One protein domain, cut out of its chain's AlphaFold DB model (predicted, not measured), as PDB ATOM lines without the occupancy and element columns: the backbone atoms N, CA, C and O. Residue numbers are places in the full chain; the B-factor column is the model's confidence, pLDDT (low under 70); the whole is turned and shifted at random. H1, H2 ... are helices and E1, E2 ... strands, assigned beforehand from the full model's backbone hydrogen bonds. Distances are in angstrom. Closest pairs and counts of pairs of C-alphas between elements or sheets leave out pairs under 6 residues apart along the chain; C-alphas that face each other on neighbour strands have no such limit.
ATOM      1  N   GLU A 420       7.955  -7.708 -20.097       88.38
ATOM      2  CA  GLU A 420       7.007  -7.386 -19.022       88.38
ATOM      3  C   GLU A 420       5.681  -6.827 -19.557       88.38
ATOM      4  O   GLU A 420       4.607  -7.293 -19.173       88.38
ATOM      5  N   ASP A 421       5.733  -5.856 -20.472       89.69
ATOM      6  CA  ASP A 421       4.527  -5.240 -21.034       89.69
ATOM      7  C   ASP A 421       3.782  -6.191 -21.977       89.69
ATOM      8  O   ASP A 421       2.551  -6.144 -22.057       89.69
ATOM      9  N   ALA A 422       4.503  -7.077 -22.667       90.38
ATOM     10  CA  ALA A 422       3.920  -8.135 -23.480       90.38
ATOM     11  C   ALA A 422       3.126  -9.117 -22.613       90.38
ATOM     12  O   ALA A 422       2.003  -9.467 -22.979       90.38
ATOM     13  N   GLN A 423       3.675  -9.511 -21.458       91.69
ATOM     14  CA  GLN A 423       2.988 -10.393 -20.519       91.69
ATOM     15  C   GLN A 423       1.761  -9.709 -19.910       91.69
ATOM     16  O   GLN A 423       0.666 -10.257 -19.993       91.69
ATOM     17  N   ARG A 424       1.895  -8.465 -19.428       90.31
ATOM     18  CA  ARG A 424       0.756  -7.680 -18.915       90.31
ATOM     19  C   ARG A 424      -0.360  -7.542 -19.951       90.31
ATOM     20  O   ARG A 424      -1.539  -7.672 -19.626       90.31
ATOM     21  N   LEU A 425      -0.006  -7.286 -21.213       88.31
ATOM     22  CA  LEU A 425      -0.978  -7.186 -22.302       88.31
ATOM     23  C   LEU A 425      -1.634  -8.541 -22.617       88.31
ATOM     24  O   LEU A 425      -2.835  -8.580 -22.900       88.31
ATOM     25  N   GLN A 426      -0.875  -9.638 -22.556       90.62
ATOM     26  CA  GLN A 426      -1.389 -10.996 -22.742       90.62
ATOM     27  C   GLN A 426      -2.355 -11.392 -21.623       90.62
ATOM     28  O   GLN A 426      -3.412 -11.952 -21.911       90.62
ATOM     29  N   ASP A 427      -2.049 -11.050 -20.373       88.56
ATOM     30  CA  ASP A 427      -2.907 -11.323 -19.218       88.56
ATOM     31  C   ASP A 427      -4.249 -10.592 -19.353       88.56
ATOM     32  O   ASP A 427      -5.312 -11.189 -19.174       88.56
ATOM     33  N   LEU A 428      -4.220  -9.326 -19.788       85.06
ATOM     34  CA  LEU A 428      -5.430  -8.561 -20.102       85.06
ATOM     35  C   LEU A 428      -6.230  -9.177 -21.258       85.06
ATOM     36  O   LEU A 428      -7.463  -9.201 -21.215       85.06
ATOM     37  N   ALA A 429      -5.556  -9.669 -22.300       84.12
ATOM     38  CA  ALA A 429      -6.212 -10.337 -23.421       84.12
ATOM     39  C   ALA A 429      -6.844 -11.677 -23.007       84.12
ATOM     40  O   ALA A 429      -7.975 -11.962 -23.402       84.12
ATOM     41  N   ASN A 430      -6.158 -12.456 -22.171       86.38
ATOM     42  CA  ASN A 430      -6.650 -13.714 -21.613       86.38
ATOM     43  C   ASN A 430      -7.851 -13.480 -20.682       86.38
ATOM     44  O   ASN A 430      -8.863 -14.169 -20.809       86.38
ATOM     45  N   ALA A 431      -7.792 -12.464 -19.815       84.56
ATOM     46  CA  ALA A 431      -8.908 -12.076 -18.952       84.56
ATOM     47  C   ALA A 431     -10.133 -11.627 -19.767       84.56
ATOM     48  O   ALA A 431     -11.262 -12.032 -19.485       84.56
ATOM     49  N   ALA A 432      -9.920 -10.842 -20.829       78.56
ATOM     50  CA  ALA A 432     -10.995 -10.431 -21.730       78.56
ATOM     51  C   ALA A 432     -11.616 -11.618 -22.491       78.56
ATOM     52  O   ALA A 432     -12.831 -11.647 -22.681       78.56
ATOM     53  N   ALA A 433     -10.807 -12.598 -22.906       79.06
ATOM     54  CA  ALA A 433     -11.286 -13.816 -23.561       79.06
ATOM     55  C   ALA A 433     -12.070 -14.732 -22.604       79.06
ATOM     56  O   ALA A 433     -13.039 -15.358 -23.029       79.06
ATOM     57  N   ALA A 434     -11.703 -14.776 -21.319       81.56
ATOM     58  CA  ALA A 434     -12.434 -15.523 -20.292       81.56
ATOM     59  C   ALA A 434     -13.828 -14.930 -20.008       81.56
ATOM     60  O   ALA A 434     -14.773 -15.670 -19.751       81.56
ATOM     61  N   LEU A 435     -13.963 -13.603 -20.103       78.75
ATOM     62  CA  LEU A 435     -15.225 -12.873 -19.915       78.75
ATOM     63  C   LEU A 435     -16.101 -12.812 -21.183       78.75
ATOM     64  O   LEU A 435     -17.181 -12.217 -21.165       78.75
ATOM     65  N   ALA A 436     -15.646 -13.372 -22.305       73.75
ATOM     66  CA  ALA A 436     -16.406 -13.370 -23.548       73.75
ATOM     67  C   ALA A 436     -17.613 -14.323 -23.478       73.75
ATOM     68  O   ALA A 436     -17.610 -15.311 -22.749       73.75
ATOM     69  N   LYS A 437     -18.633 -14.074 -24.316       72.56
ATOM     70  CA  LYS A 437     -19.837 -14.928 -24.431       72.56
ATOM     71  C   LYS A 437     -19.503 -16.415 -24.632       72.56
ATOM     72  O   LYS A 437     -20.249 -17.278 -24.186       72.56
ATOM     73  N   TYR A 438     -18.397 -16.689 -25.316       75.00
ATOM     74  CA  TYR A 438     -17.819 -18.018 -25.453       75.00
ATOM     75  C   TYR A 438     -16.383 -17.940 -24.930       75.00
ATOM     76  O   TYR A 438     -15.549 -17.358 -25.626       75.00
ATOM     77  N   PRO A 439     -16.094 -18.460 -23.724       74.06
ATOM     78  CA  PRO A 439     -14.756 -18.405 -23.152       74.06
ATOM     79  C   PRO A 439     -13.745 -19.115 -24.054       74.06
ATOM     80  O   PRO A 439     -13.916 -20.285 -24.406       74.06
ATOM     81  N   GLY A 440     -12.712 -18.391 -24.473       71.38
ATOM     82  CA  GLY A 440     -11.620 -18.944 -25.269       71.38
ATOM     83  C   GLY A 440     -10.510 -19.547 -24.426       71.38
ATOM     84  O   GLY A 440     -10.404 -19.291 -23.227       71.38
ATOM     85  N   LYS A 441      -9.626 -20.314 -25.071       80.31
ATOM     86  CA  LYS A 441      -8.396 -20.778 -24.423       80.31
ATOM     87  C   LYS A 441      -7.436 -19.594 -24.216       80.31
ATOM     88  O   LYS A 441      -7.321 -18.762 -25.128       80.31
ATOM     89  N   PRO A 442      -6.748 -19.516 -23.060       83.31
ATOM     90  CA  PRO A 442      -5.691 -18.537 -22.857       83.31
ATOM     91  C   PRO A 442      -4.521 -18.824 -23.802       83.31
ATOM     92  O   PRO A 442      -4.310 -19.961 -24.231       83.31
ATOM     93  N   ALA A 443      -3.764 -17.782 -24.121       86.12
ATOM     94  CA  ALA A 443      -2.554 -17.870 -24.921       86.12
ATOM     95  C   ALA A 443      -1.350 -17.314 -24.156       86.12
ATOM     96  O   ALA A 443      -1.491 -16.503 -23.240       86.12
ATOM     97  N   GLU A 444      -0.162 -17.748 -24.563       90.19
ATOM     98  CA  GLU A 444       1.118 -17.301 -24.016       90.19
ATOM     99  C   GLU A 444       1.838 -16.381 -25.002       90.19
ATOM    100  O   GLU A 444       1.665 -16.495 -26.219       90.19
ATOM    101  N   VAL A 445       2.683 -15.490 -24.481       91.06
ATOM    102  CA  VAL A 445       3.518 -14.611 -25.306       91.06
ATOM    103  C   VAL A 445       4.478 -15.455 -26.148       91.06
ATOM    104  O   VAL A 445       5.267 -16.243 -25.626       91.06
ATOM    105  N   LYS A 446       4.454 -15.259 -27.467       92.62
ATOM    106  CA  LYS A 446       5.349 -15.942 -28.404       92.62
ATOM    107  C   LYS A 446       6.602 -15.116 -28.655       92.62
ATOM    108  O   LYS A 446       6.517 -13.948 -29.030       92.62
ATOM    109  N   ARG A 447       7.765 -15.752 -28.534       92.31
ATOM    110  CA  ARG A 447       9.071 -15.167 -28.862       92.31
ATOM    111  C   ARG A 447       9.584 -15.787 -30.148       92.31
ATOM    112  O   ARG A 447       9.595 -17.007 -30.273       92.31
ATOM    113  N   MET A 448       9.951 -14.956 -31.111       93.44
ATOM    114  CA  MET A 448      10.473 -15.408 -32.402       93.44
ATOM    115  C   MET A 448      11.329 -14.319 -33.040       93.44
ATOM    116  O   MET A 448      11.274 -13.160 -32.637       93.44
ATOM    117  N   THR A 449      12.090 -14.670 -34.062       93.06
ATOM    118  CA  THR A 449      12.834 -13.709 -34.883       93.06
ATOM    119  C   THR A 449      11.919 -13.015 -35.904       93.06
ATOM    120  O   THR A 449      10.861 -13.531 -36.284       93.06
ATOM    121  N   GLN A 450      12.324 -11.851 -36.422       92.19
ATOM    122  CA  GLN A 450      11.613 -11.158 -37.504       92.19
ATOM    123  C   GLN A 450      11.490 -12.035 -38.760       92.19
ATOM    124  O   GLN A 450      10.478 -11.954 -39.455       92.19
ATOM    125  N   ALA A 451      12.487 -12.881 -39.042       88.31
ATOM    126  CA  ALA A 451      12.464 -13.803 -40.176       88.31
ATOM    127  C   ALA A 451      11.364 -14.869 -40.028       88.31
ATOM    128  O   ALA A 451      10.610 -15.122 -40.972       88.31
ATOM    129  N   GLU A 452      11.221 -15.452 -38.837       88.75
ATOM    130  CA  GLU A 452      10.154 -16.409 -38.526       88.75
ATOM    131  C   GLU A 452       8.776 -15.746 -38.562       88.75
ATOM    132  O   GLU A 452       7.847 -16.299 -39.152       88.75
ATOM    133  N   TYR A 453       8.648 -14.530 -38.022       89.62
ATOM    134  CA  TYR A 453       7.407 -13.761 -38.118       89.62
ATOM    135  C   TYR A 453       7.010 -13.519 -39.578       89.62
ATOM    136  O   TYR A 453       5.877 -13.807 -39.967       89.62
ATOM    137  N   SER A 454       7.946 -13.044 -40.404       87.38
ATOM    138  CA  SER A 454       7.703 -12.730 -41.815       87.38
ATOM    139  C   SER A 454       7.271 -13.949 -42.636       87.38
ATOM    140  O   SER A 454       6.462 -13.804 -43.552       87.38
ATOM    141  N   ARG A 455       7.734 -15.159 -42.287       86.81
ATOM    142  CA  ARG A 455       7.285 -16.413 -42.923       86.81
ATOM    143  C   ARG A 455       5.803 -16.702 -42.694       86.81
ATOM    144  O   ARG A 455       5.178 -17.333 -43.538       86.81
ATOM    145  N   PHE A 456       5.222 -16.229 -41.599       83.25
ATOM    146  CA  PHE A 456       3.844 -16.536 -41.211       83.25
ATOM    147  C   PHE A 456       2.959 -15.286 -41.085       83.25
ATOM    148  O   PHE A 456       1.857 -15.374 -40.544       83.25
ATOM    149  N   SER A 457       3.407 -14.138 -41.607       84.88
ATOM    150  CA  SER A 457       2.652 -12.879 -41.617       84.88
ATOM    151  C   SER A 457       2.043 -12.561 -42.984       84.88
ATOM    152  O   SER A 457       2.701 -12.774 -44.001       84.88
ATOM    153  N   GLY A 458       0.818 -12.032 -43.029       70.81
ATOM    154  CA  GLY A 458       0.117 -11.691 -44.275       70.81
ATOM    155  C   GLY A 458      -1.405 -11.652 -44.116       70.81
ATOM    156  O   GLY A 458      -1.924 -12.073 -43.087       70.81
ATOM    157  N   GLU A 459      -2.108 -11.169 -45.147       56.09
ATOM    158  CA  GLU A 459      -3.548 -10.840 -45.118       56.09
ATOM    159  C   GLU A 459      -4.467 -12.016 -44.717       56.09
ATOM    160  O   GLU A 459      -5.503 -11.774 -44.097       56.09
ATOM    161  N   ASP A 460      -4.000 -13.257 -44.921       65.00
ATOM    162  CA  ASP A 460      -4.664 -14.517 -44.545       65.00
ATOM    163  C   ASP A 460      -3.717 -15.508 -43.833       65.00
ATOM    164  O   ASP A 460      -3.827 -16.729 -43.964       65.00
ATOM    165  N   ARG A 461      -2.720 -14.996 -43.103       78.81
ATOM    166  CA  ARG A 461      -1.757 -15.818 -42.351       78.81
ATOM    167  C   ARG A 461      -1.962 -15.685 -40.838       78.81
ATOM    168  O   ARG A 461      -2.549 -14.698 -40.390       78.81
ATOM    169  N   PRO A 462      -1.490 -16.647 -40.019       80.12
ATOM    170  CA  PRO A 462      -1.797 -16.660 -38.589       80.12
ATOM    171  C   PRO A 462      -1.198 -15.482 -37.811       80.12
ATOM    172  O   PRO A 462      -1.685 -15.193 -36.717       80.12
ATOM    173  N   TYR A 463      -0.169 -14.791 -38.322       88.69
ATOM    174  CA  TYR A 463       0.463 -13.659 -37.634       88.69
ATOM    175  C   TYR A 463       0.114 -12.329 -38.290       88.69
ATOM    176  O   TYR A 463       0.292 -12.134 -39.489       88.69
ATOM    177  N   ASN A 464      -0.351 -11.375 -37.486       86.12
ATOM    178  CA  ASN A 464      -0.824 -10.087 -37.977       86.12
ATOM    179  C   ASN A 464      -0.449  -8.945 -37.031       86.12
ATOM    180  O   ASN A 464       0.041  -9.159 -35.919       86.12
ATOM    181  N   VAL A 465      -0.672  -7.713 -37.486       86.88
ATOM    182  CA  VAL A 465      -0.569  -6.519 -36.641       86.88
ATOM    183  C   VAL A 465      -1.932  -6.231 -36.024       86.88
ATOM    184  O   VAL A 465      -2.912  -6.021 -36.739       86.88
ATOM    185  N   TRP A 466      -1.969  -6.180 -34.699       86.06
ATOM    186  CA  TRP A 466      -3.157  -5.927 -33.897       86.06
ATOM    187  C   TRP A 466      -3.104  -4.534 -33.280       86.06
ATOM    188  O   TRP A 466      -2.028  -3.999 -32.996       86.06
ATOM    189  N   SER A 467      -4.278  -3.939 -33.096       85.62
ATOM    190  CA  SER A 467      -4.421  -2.616 -32.493       85.62
ATOM    191  C   SER A 467      -4.774  -2.762 -31.015       85.62
ATOM    192  O   SER A 467      -5.712  -3.483 -30.670       85.62
ATOM    193  N   VAL A 468      -4.044  -2.058 -30.157       84.94
ATOM    194  CA  VAL A 468      -4.359  -1.882 -28.735       84.94
ATOM    195  C   VAL A 468      -5.202  -0.621 -28.613       84.94
ATOM    196  O   VAL A 468      -4.812   0.435 -29.117       84.94
ATOM    197  N   THR A 469      -6.380  -0.720 -28.002       80.00
ATOM    198  CA  THR A 469      -7.377   0.362 -28.027       80.00
ATOM    199  C   THR A 469      -7.938   0.651 -26.642       80.00
ATOM    200  O   THR A 469      -7.889  -0.202 -25.755       80.00
ATOM    201  N   THR A 470      -8.571   1.812 -26.477       73.44
ATOM    202  CA  THR A 470      -9.312   2.145 -25.247       73.44
ATOM    203  C   THR A 470     -10.498   1.207 -24.975       73.44
ATOM    204  O   THR A 470     -10.987   1.155 -23.850       73.44
ATOM    205  N   ALA A 471     -10.956   0.424 -25.962       69.25
ATOM    206  CA  ALA A 471     -12.112  -0.475 -25.841       69.25
ATOM    207  C   ALA A 471     -11.777  -1.977 -25.867       69.25
ATOM    208  O   ALA A 471     -12.626  -2.794 -25.501       69.25
ATOM    209  N   ALA A 472     -10.564  -2.375 -26.257       73.81
ATOM    210  CA  ALA A 472     -10.125  -3.775 -26.277       73.81
ATOM    211  C   ALA A 472      -8.591  -3.885 -26.155       73.81
ATOM    212  O   ALA A 472      -7.894  -3.083 -26.790       73.81
ATOM    213  N   PRO A 473      -8.066  -4.859 -25.371       79.44
ATOM    214  CA  PRO A 473      -6.624  -5.009 -25.173       79.44
ATOM    215  C   PRO A 473      -5.939  -5.409 -26.485       79.44
ATOM    216  O   PRO A 473      -4.889  -4.876 -26.819       79.44
ATOM    217  N   LEU A 474      -6.591  -6.255 -27.287       81.12
ATOM    218  CA  LEU A 474      -6.176  -6.598 -28.643       81.12
ATOM    219  C   LEU A 474      -7.412  -6.621 -29.549       81.12
ATOM    220  O   LEU A 474      -8.377  -7.330 -29.271       81.12
ATOM    221  N   SER A 475      -7.392  -5.834 -30.626       75.50
ATOM    222  CA  SER A 475      -8.443  -5.808 -31.649       75.50
ATOM    223  C   SER A 475      -7.878  -6.128 -33.031       75.50
ATOM    224  O   SER A 475      -6.867  -5.559 -33.466       75.50
ATOM    225  N   TRP A 476      -8.551  -7.050 -33.721       68.06
ATOM    226  CA  TRP A 476      -8.231  -7.440 -35.088       68.06
ATOM    227  C   TRP A 476      -8.767  -6.394 -36.079       68.06
ATOM    228  O   TRP A 476      -9.897  -5.923 -35.961       68.06
ATOM    229  N   ARG A 477      -7.947  -6.028 -37.074       55.66
ATOM    230  CA  ARG A 477      -8.310  -5.176 -38.225       55.66
ATOM    231  C   ARG A 477      -8.959  -3.817 -37.910       55.66
ATOM    232  O   ARG A 477      -9.974  -3.519 -38.500       55.66
ATOM    233  N   ASN A 478      -8.414  -2.926 -37.077       51.44
ATOM    234  CA  ASN A 478      -8.994  -1.568 -36.885       51.44
ATOM    235  C   ASN A 478     -10.523  -1.544 -36.612       51.44
ATOM    236  O   ASN A 478     -11.153  -0.499 -36.767       51.44
ATOM    237  N   TRP A 479     -11.132  -2.667 -36.206       47.69
ATOM    238  CA  TRP A 479     -12.526  -2.737 -35.789       47.69
ATOM    239  C   TRP A 479     -12.577  -2.167 -34.374       47.69
ATOM    240  O   TRP A 479     -12.711  -2.853 -33.362       47.69
ATOM    241  N   THR A 480     -12.362  -0.863 -34.298       52.00
ATOM    242  CA  THR A 480     -12.693  -0.054 -33.143       52.00
ATOM    243  C   THR A 480     -14.208   0.063 -33.151       52.00
ATOM    244  O   THR A 480     -14.776   0.619 -34.093       52.00
ATOM    245  N   LYS A 481     -14.880  -0.463 -32.120       49.41
ATOM    246  CA  LYS A 481     -16.257  -0.039 -31.826       49.41
ATOM    247  C   LYS A 481     -16.281   1.498 -31.842       49.41
ATOM    248  O   LYS A 481     -15.322   2.107 -31.363       49.41
ATOM    249  N   ASN A 482     -17.318   2.093 -32.441       48.00
ATOM    250  CA  ASN A 482     -17.439   3.544 -32.642       48.00
ATOM    251  C   ASN A 482     -16.940   4.323 -31.408       48.00
ATOM    252  O   ASN A 482     -17.491   4.159 -30.323       48.00
ATOM    253  N   GLY A 483     -15.877   5.121 -31.582       57.56
ATOM    254  CA  GLY A 483     -15.291   5.976 -30.538       57.56
ATOM    255  C   GLY A 483     -14.019   5.464 -29.841       57.56
ATOM    256  O   GLY A 483     -13.423   6.219 -29.080       57.56
ATOM    257  N   ALA A 484     -13.553   4.231 -30.084       65.62
ATOM    258  CA  ALA A 484     -12.339   3.724 -29.427       65.62
ATOM    259  C   ALA A 484     -11.043   4.276 -30.056       65.62
ATOM    260  O   ALA A 484     -10.787   4.078 -31.246       65.62
ATOM    261  N   GLN A 485     -10.191   4.917 -29.250       72.69
ATOM    262  CA  GLN A 485      -8.887   5.424 -29.683       72.69
ATOM    263  C   GLN A 485      -7.863   4.284 -29.719       72.69
ATOM    264  O   GLN A 485      -7.778   3.479 -28.789       72.69
ATOM    265  N   VAL A 486      -7.072   4.210 -30.794       79.25
ATOM    266  CA  VAL A 486      -5.941   3.278 -30.898       79.25
ATOM    267  C   VAL A 486      -4.736   3.898 -30.187       79.25
ATOM    268  O   VAL A 486      -4.305   4.991 -30.546       79.25
ATOM    269  N   LEU A 487      -4.200   3.199 -29.189       82.75
ATOM    270  CA  LEU A 487      -3.109   3.674 -28.330       82.75
ATOM    271  C   LEU A 487      -1.743   3.190 -28.832       82.75
ATOM    272  O   LEU A 487      -0.771   3.939 -28.828       82.75
ATOM    273  N   ALA A 488      -1.677   1.948 -29.312       86.94
ATOM    274  CA  ALA A 488      -0.474   1.339 -29.871       86.94
ATOM    275  C   ALA A 488      -0.846   0.225 -30.858       86.94
ATOM    276  O   ALA A 488      -1.989  -0.242 -30.893       86.94
ATOM    277  N   ARG A 489       0.121  -0.227 -31.657       88.31
ATOM    278  CA  ARG A 489      -0.013  -1.440 -32.475       88.31
ATOM    279  C   ARG A 489       1.064  -2.438 -32.075       88.31
ATOM    280  O   ARG A 489       2.206  -2.041 -31.868       88.31
ATOM    281  N   VAL A 490       0.709  -3.715 -31.997       90.56
ATOM    282  CA  VAL A 490       1.620  -4.816 -31.642       90.56
ATOM    283  C   VAL A 490       1.459  -5.975 -32.622       90.56
ATOM    284  O   VAL A 490       0.498  -6.028 -33.390       90.56
ATOM    285  N   ARG A 491       2.409  -6.908 -32.632       90.94
ATOM    286  CA  ARG A 491       2.290  -8.152 -33.403       90.94
ATOM    287  C   ARG A 491       1.586  -9.193 -32.544       90.94
ATOM    288  O   ARG A 491       1.915  -9.319 -31.368       90.94
ATOM    289  N   ALA A 492       0.642  -9.933 -33.116       89.12
ATOM    290  CA  ALA A 492       0.009 -11.046 -32.420       89.12
ATOM    291  C   ALA A 492      -0.382 -12.177 -33.379       89.12
ATOM    292  O   ALA A 492      -0.647 -11.954 -34.568       89.12
ATOM    293  N   ALA A 493      -0.410 -13.393 -32.846       87.25
ATOM    294  CA  ALA A 493      -0.889 -14.587 -33.515       87.25
ATOM    295  C   ALA A 493      -2.376 -14.791 -33.226       87.25
ATOM    296  O   ALA A 493      -2.813 -14.731 -32.077       87.25
ATOM    297  N   GLN A 494      -3.148 -15.058 -34.271       75.69
ATOM    298  CA  GLN A 494      -4.556 -15.403 -34.149       75.69
ATOM    299  C   GLN A 494      -4.706 -16.789 -33.501       75.69
ATOM    300  O   GLN A 494      -4.014 -17.736 -33.881       75.69
ATOM    301  N   GLY A 495      -5.606 -16.910 -32.520       60.38
ATOM    302  CA  GLY A 495      -6.005 -18.206 -31.969       60.38
ATOM    303  C   GLY A 495      -6.744 -19.039 -33.022       60.38
ATOM    304  O   GLY A 495      -7.448 -18.490 -33.867       60.38
ATOM    305  N   ALA A 496      -6.568 -20.361 -33.012       47.09
ATOM    306  CA  ALA A 496      -7.129 -21.246 -34.036       47.09
ATOM    307  C   ALA A 496      -8.663 -21.117 -34.156       47.09
ATOM    308  O   ALA A 496      -9.339 -21.191 -33.136       47.09
ATOM    309  N   ILE A 497      -9.153 -20.968 -35.399       42.72
ATOM    310  CA  ILE A 497     -10.494 -21.224 -35.994       42.72
ATOM    311  C   ILE A 497     -11.750 -20.636 -35.298       42.72
ATOM    312  O   ILE A 497     -12.759 -20.427 -35.967       42.72
ATOM    313  N   CYS A 498     -11.719 -20.263 -34.020       44.38
ATOM    314  CA  CYS A 498     -12.829 -19.632 -33.308       44.38
ATOM    315  C   CYS A 498     -12.472 -18.215 -32.834       44.38
ATOM    316  O   CYS A 498     -11.391 -17.951 -32.307       44.38
ATOM    317  N   THR A 499     -13.417 -17.285 -32.995       54.84
ATOM    318  CA  THR A 499     -13.307 -15.863 -32.613       54.84
ATOM    319  C   THR A 499     -13.238 -15.623 -31.099       54.84
ATOM    320  O   THR A 499     -13.244 -14.474 -30.666       54.84
ATOM    321  N   SER A 500     -13.230 -16.686 -30.293       59.28
ATOM    322  CA  SER A 500     -13.239 -16.648 -28.831       59.28
ATOM    323  C   SER A 500     -11.857 -16.785 -28.193       59.28
ATOM    324  O   SER A 500     -11.685 -16.318 -27.072       59.28
ATOM    325  N   ASN A 501     -10.868 -17.386 -28.868       75.69
ATOM    326  CA  ASN A 501      -9.524 -17.584 -28.306       75.69
ATOM    327  C   ASN A 501      -8.763 -16.264 -28.130       75.69
ATOM    328  O   ASN A 501      -8.808 -15.391 -29.003       75.69
ATOM    329  N   ALA A 502      -8.002 -16.151 -27.035       78.75
ATOM    330  CA  ALA A 502      -7.118 -15.013 -26.835       78.75
ATOM    331  C   ALA A 502      -6.001 -15.025 -27.900       78.75
ATOM    332  O   ALA A 502      -5.365 -16.062 -28.115       78.75
ATOM    333  N   PRO A 503      -5.746 -13.906 -28.598       85.81
ATOM    334  CA  PRO A 503      -4.590 -13.799 -29.477       85.81
ATOM    335  C   PRO A 503      -3.293 -13.813 -28.658       85.81
ATOM    336  O   PRO A 503      -3.246 -13.291 -27.544       85.81
ATOM    337  N   ALA A 504      -2.241 -14.397 -29.229       89.81
ATOM    338  CA  ALA A 504      -0.935 -14.517 -28.584       89.81
ATOM    339  C   ALA A 504      -0.038 -13.334 -28.987       89.81
ATOM    340  O   ALA A 504       0.294 -13.207 -30.167       89.81
ATOM    341  N   VAL A 505       0.352 -12.466 -28.054       91.31
ATOM    342  CA  VAL A 505       1.275 -11.344 -28.303       91.31
ATOM    343  C   VAL A 505       2.627 -11.891 -28.767       91.31
ATOM    344  O   VAL A 505       3.128 -12.871 -28.222       91.31
ATOM    345  N   ILE A 506       3.215 -11.273 -29.791       93.25
ATOM    346  CA  ILE A 506       4.506 -11.672 -30.357       93.25
ATOM    347  C   ILE A 506       5.565 -10.630 -29.997       93.25
ATOM    348  O   ILE A 506       5.431  -9.457 -30.358       93.25
ATOM    349  N   VAL A 507       6.647 -11.088 -29.370       94.44
ATOM    350  CA  VAL A 507       7.872 -10.318 -29.120       94.44
ATOM    351  C   VAL A 507       8.947 -10.782 -30.097       94.44
ATOM    352  O   VAL A 507       9.244 -11.976 -30.194       94.44
ATOM    353  N   LEU A 508       9.522  -9.834 -30.837       93.88
ATOM    354  CA  LEU A 508      10.640 -10.115 -31.731       93.88
ATOM    355  C   LEU A 508      11.958 -10.036 -30.965       93.88
ATOM    356  O   LEU A 508      12.281  -8.978 -30.422       93.88
ATOM    357  N   THR A 509      12.710 -11.134 -30.930       92.06
ATOM    358  CA  THR A 509      13.950 -11.255 -30.142       92.06
ATOM    359  C   THR A 509      15.144 -10.542 -30.779       92.06
ATOM    360  O   THR A 509      16.077 -10.158 -30.084       92.06
ATOM    361  N   ASP A 510      15.098 -10.309 -32.090       91.25
ATOM    362  CA  ASP A 510      16.143  -9.670 -32.901       91.25
ATOM    363  C   ASP A 510      15.858  -8.183 -33.203       91.25
ATOM    364  O   ASP A 510      16.505  -7.572 -34.060       91.25
ATOM    365  N   LYS A 511      14.868  -7.580 -32.529       90.38
ATOM    366  CA  LYS A 511      14.472  -6.173 -32.703       90.38
ATOM    367  C   LYS A 511      14.436  -5.434 -31.366       90.38
ATOM    368  O   LYS A 511      14.062  -6.025 -30.357       90.38
ATOM    369  N   PRO A 512      14.748  -4.123 -31.348       88.75
ATOM    370  CA  PRO A 512      14.729  -3.346 -30.114       88.75
ATOM    371  C   PRO A 512      13.327  -3.349 -29.502       88.75
ATOM    372  O   PRO A 512      12.344  -3.049 -30.187       88.75
ATOM    373  N   GLN A 513      13.249  -3.699 -28.221       91.19
ATOM    374  CA  GLN A 513      12.020  -3.643 -27.439       91.19
ATOM    375  C   GLN A 513      11.811  -2.225 -26.889       91.19
ATOM    376  O   GLN A 513      12.772  -1.501 -26.614       91.19
ATOM    377  N   LYS A 514      10.554  -1.805 -26.753       91.19
ATOM    378  CA  LYS A 514      10.162  -0.521 -26.162       91.19
ATOM    379  C   LYS A 514       8.936  -0.719 -25.272       91.19
ATOM    380  O   LYS A 514       8.061  -1.500 -25.651       91.19
ATOM    381  N   PRO A 515       8.843  -0.010 -24.137       88.75
ATOM    382  CA  PRO A 515       7.672  -0.097 -23.276       88.75
ATOM    383  C   PRO A 515       6.421   0.406 -24.005       88.75
ATOM    384  O   PRO A 515       6.497   1.282 -24.880       88.75
ATOM    385  N   LEU A 516       5.267  -0.158 -23.660       86.44
ATOM    386  CA  LEU A 516       3.977   0.319 -24.146       86.44
ATOM    387  C   LEU A 516       3.583   1.618 -23.415       86.44
ATOM    388  O   LEU A 516       3.962   1.819 -22.262       86.44
ATOM    389  N   PRO A 517       2.822   2.524 -24.059       85.06
ATOM    390  CA  PRO A 517       2.342   3.736 -23.399       85.06
ATOM    391  C   PRO A 517       1.529   3.400 -22.141       85.06
ATOM    392  O   PRO A 517       0.663   2.532 -22.207       85.06
ATOM    393  N   ALA A 518       1.740   4.119 -21.033       80.62
ATOM    394  CA  ALA A 518       1.045   3.877 -19.758       80.62
ATOM    395  C   ALA A 518      -0.492   3.840 -19.897       80.62
ATOM    396  O   ALA A 518      -1.152   2.973 -19.324       80.62
ATOM    397  N   ALA A 519      -1.042   4.675 -20.787       78.81
ATOM    398  CA  ALA A 519      -2.460   4.708 -21.155       78.81
ATOM    399  C   ALA A 519      -3.036   3.353 -21.627       78.81
ATOM    400  O   ALA A 519      -4.250   3.148 -21.585       78.81
ATOM    401  N   VAL A 520      -2.196   2.414 -22.086       79.25
ATOM    402  CA  VAL A 520      -2.609   1.038 -22.421       79.25
ATOM    403  C   VAL A 520      -3.090   0.284 -21.177       79.25
ATOM    404  O   VAL A 520      -4.052  -0.480 -21.261       79.25
ATOM    405  N   PHE A 521      -2.442   0.514 -20.034       79.06
ATOM    406  CA  PHE A 521      -2.655  -0.225 -18.788       79.06
ATOM    407  C   PHE A 521      -3.516   0.532 -17.768       79.06
ATOM    408  O   PHE A 521      -4.178  -0.099 -16.948       79.06
TER     409      PHE A 521
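What this domain is: This is residues 420 to 521 of the 540 residues of an uncharacterized protein of Botrimarina mediterranea (UniProt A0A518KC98). Look for a small, strongly twisted sheet of four strands, with the long helix H1 crossing one face and the short helix H2 over the opposite face. The printed part has 102 residues, with two named helices and four named strands in the order H1 E1 H2 E2 E3 E4; the mixed sheet runs E1 E4 E3 E2. The class is mixed, helices and strands, with under half of the residues in named elements. The whole is compact, with a radius of gyration of the C-alphas of 13.0 A and spans of 35 by 32 by 23 A.

How they stand to each other: Start at H1, residues 420 to 434, 8.1 A over the sheet; its closest C-alphas to E4, residues 504 to 508, are Gln 426 and Val 505, 6.2 A apart. E1, residues 446 to 448, is parallel to E4, with N 446 and O 505 at 2.8 A. H2, residues 450 to 455, is at a height of 9.3 A on the opposite face from H1, along E4 at 15 degrees on the local plane. E2, residues 463 to 469, forms a split strand-helix-strand unit with E1 and H2, two strands running the same way with E4 and E3, residues 486 to 493, between them; its crossover is right-handed. E2, E3 and E4 form a meander, each strand the antiparallel neighbour of the one before: N 466 and O 490 are at 2.8 A, N 504 and O 493 at 2.9 A. In H1 and H2 every O i to N i+4 pair is within hydrogen-bond range.

Where its parts are: Find C-alpha 420 at (7.007, -7.386, -19.022); H1 runs 21.1 A from there. E2 and E3 each span 18.7 A, and E3 bends by 55 degrees at residue 490. E4 spans 12.8 A and ends at C-alpha 508, (10.640, -10.115, -31.731).

The domain as a whole: The C-alphas of Lys 437 and Asp 510, the two farthest apart, are 37.3 A apart. The printed part has no cut. The links H1 to E1 and E2 to E3 are long. Confidence is under 70 at residues 459 to 460, 471, 476 to 484 and 495 to 500.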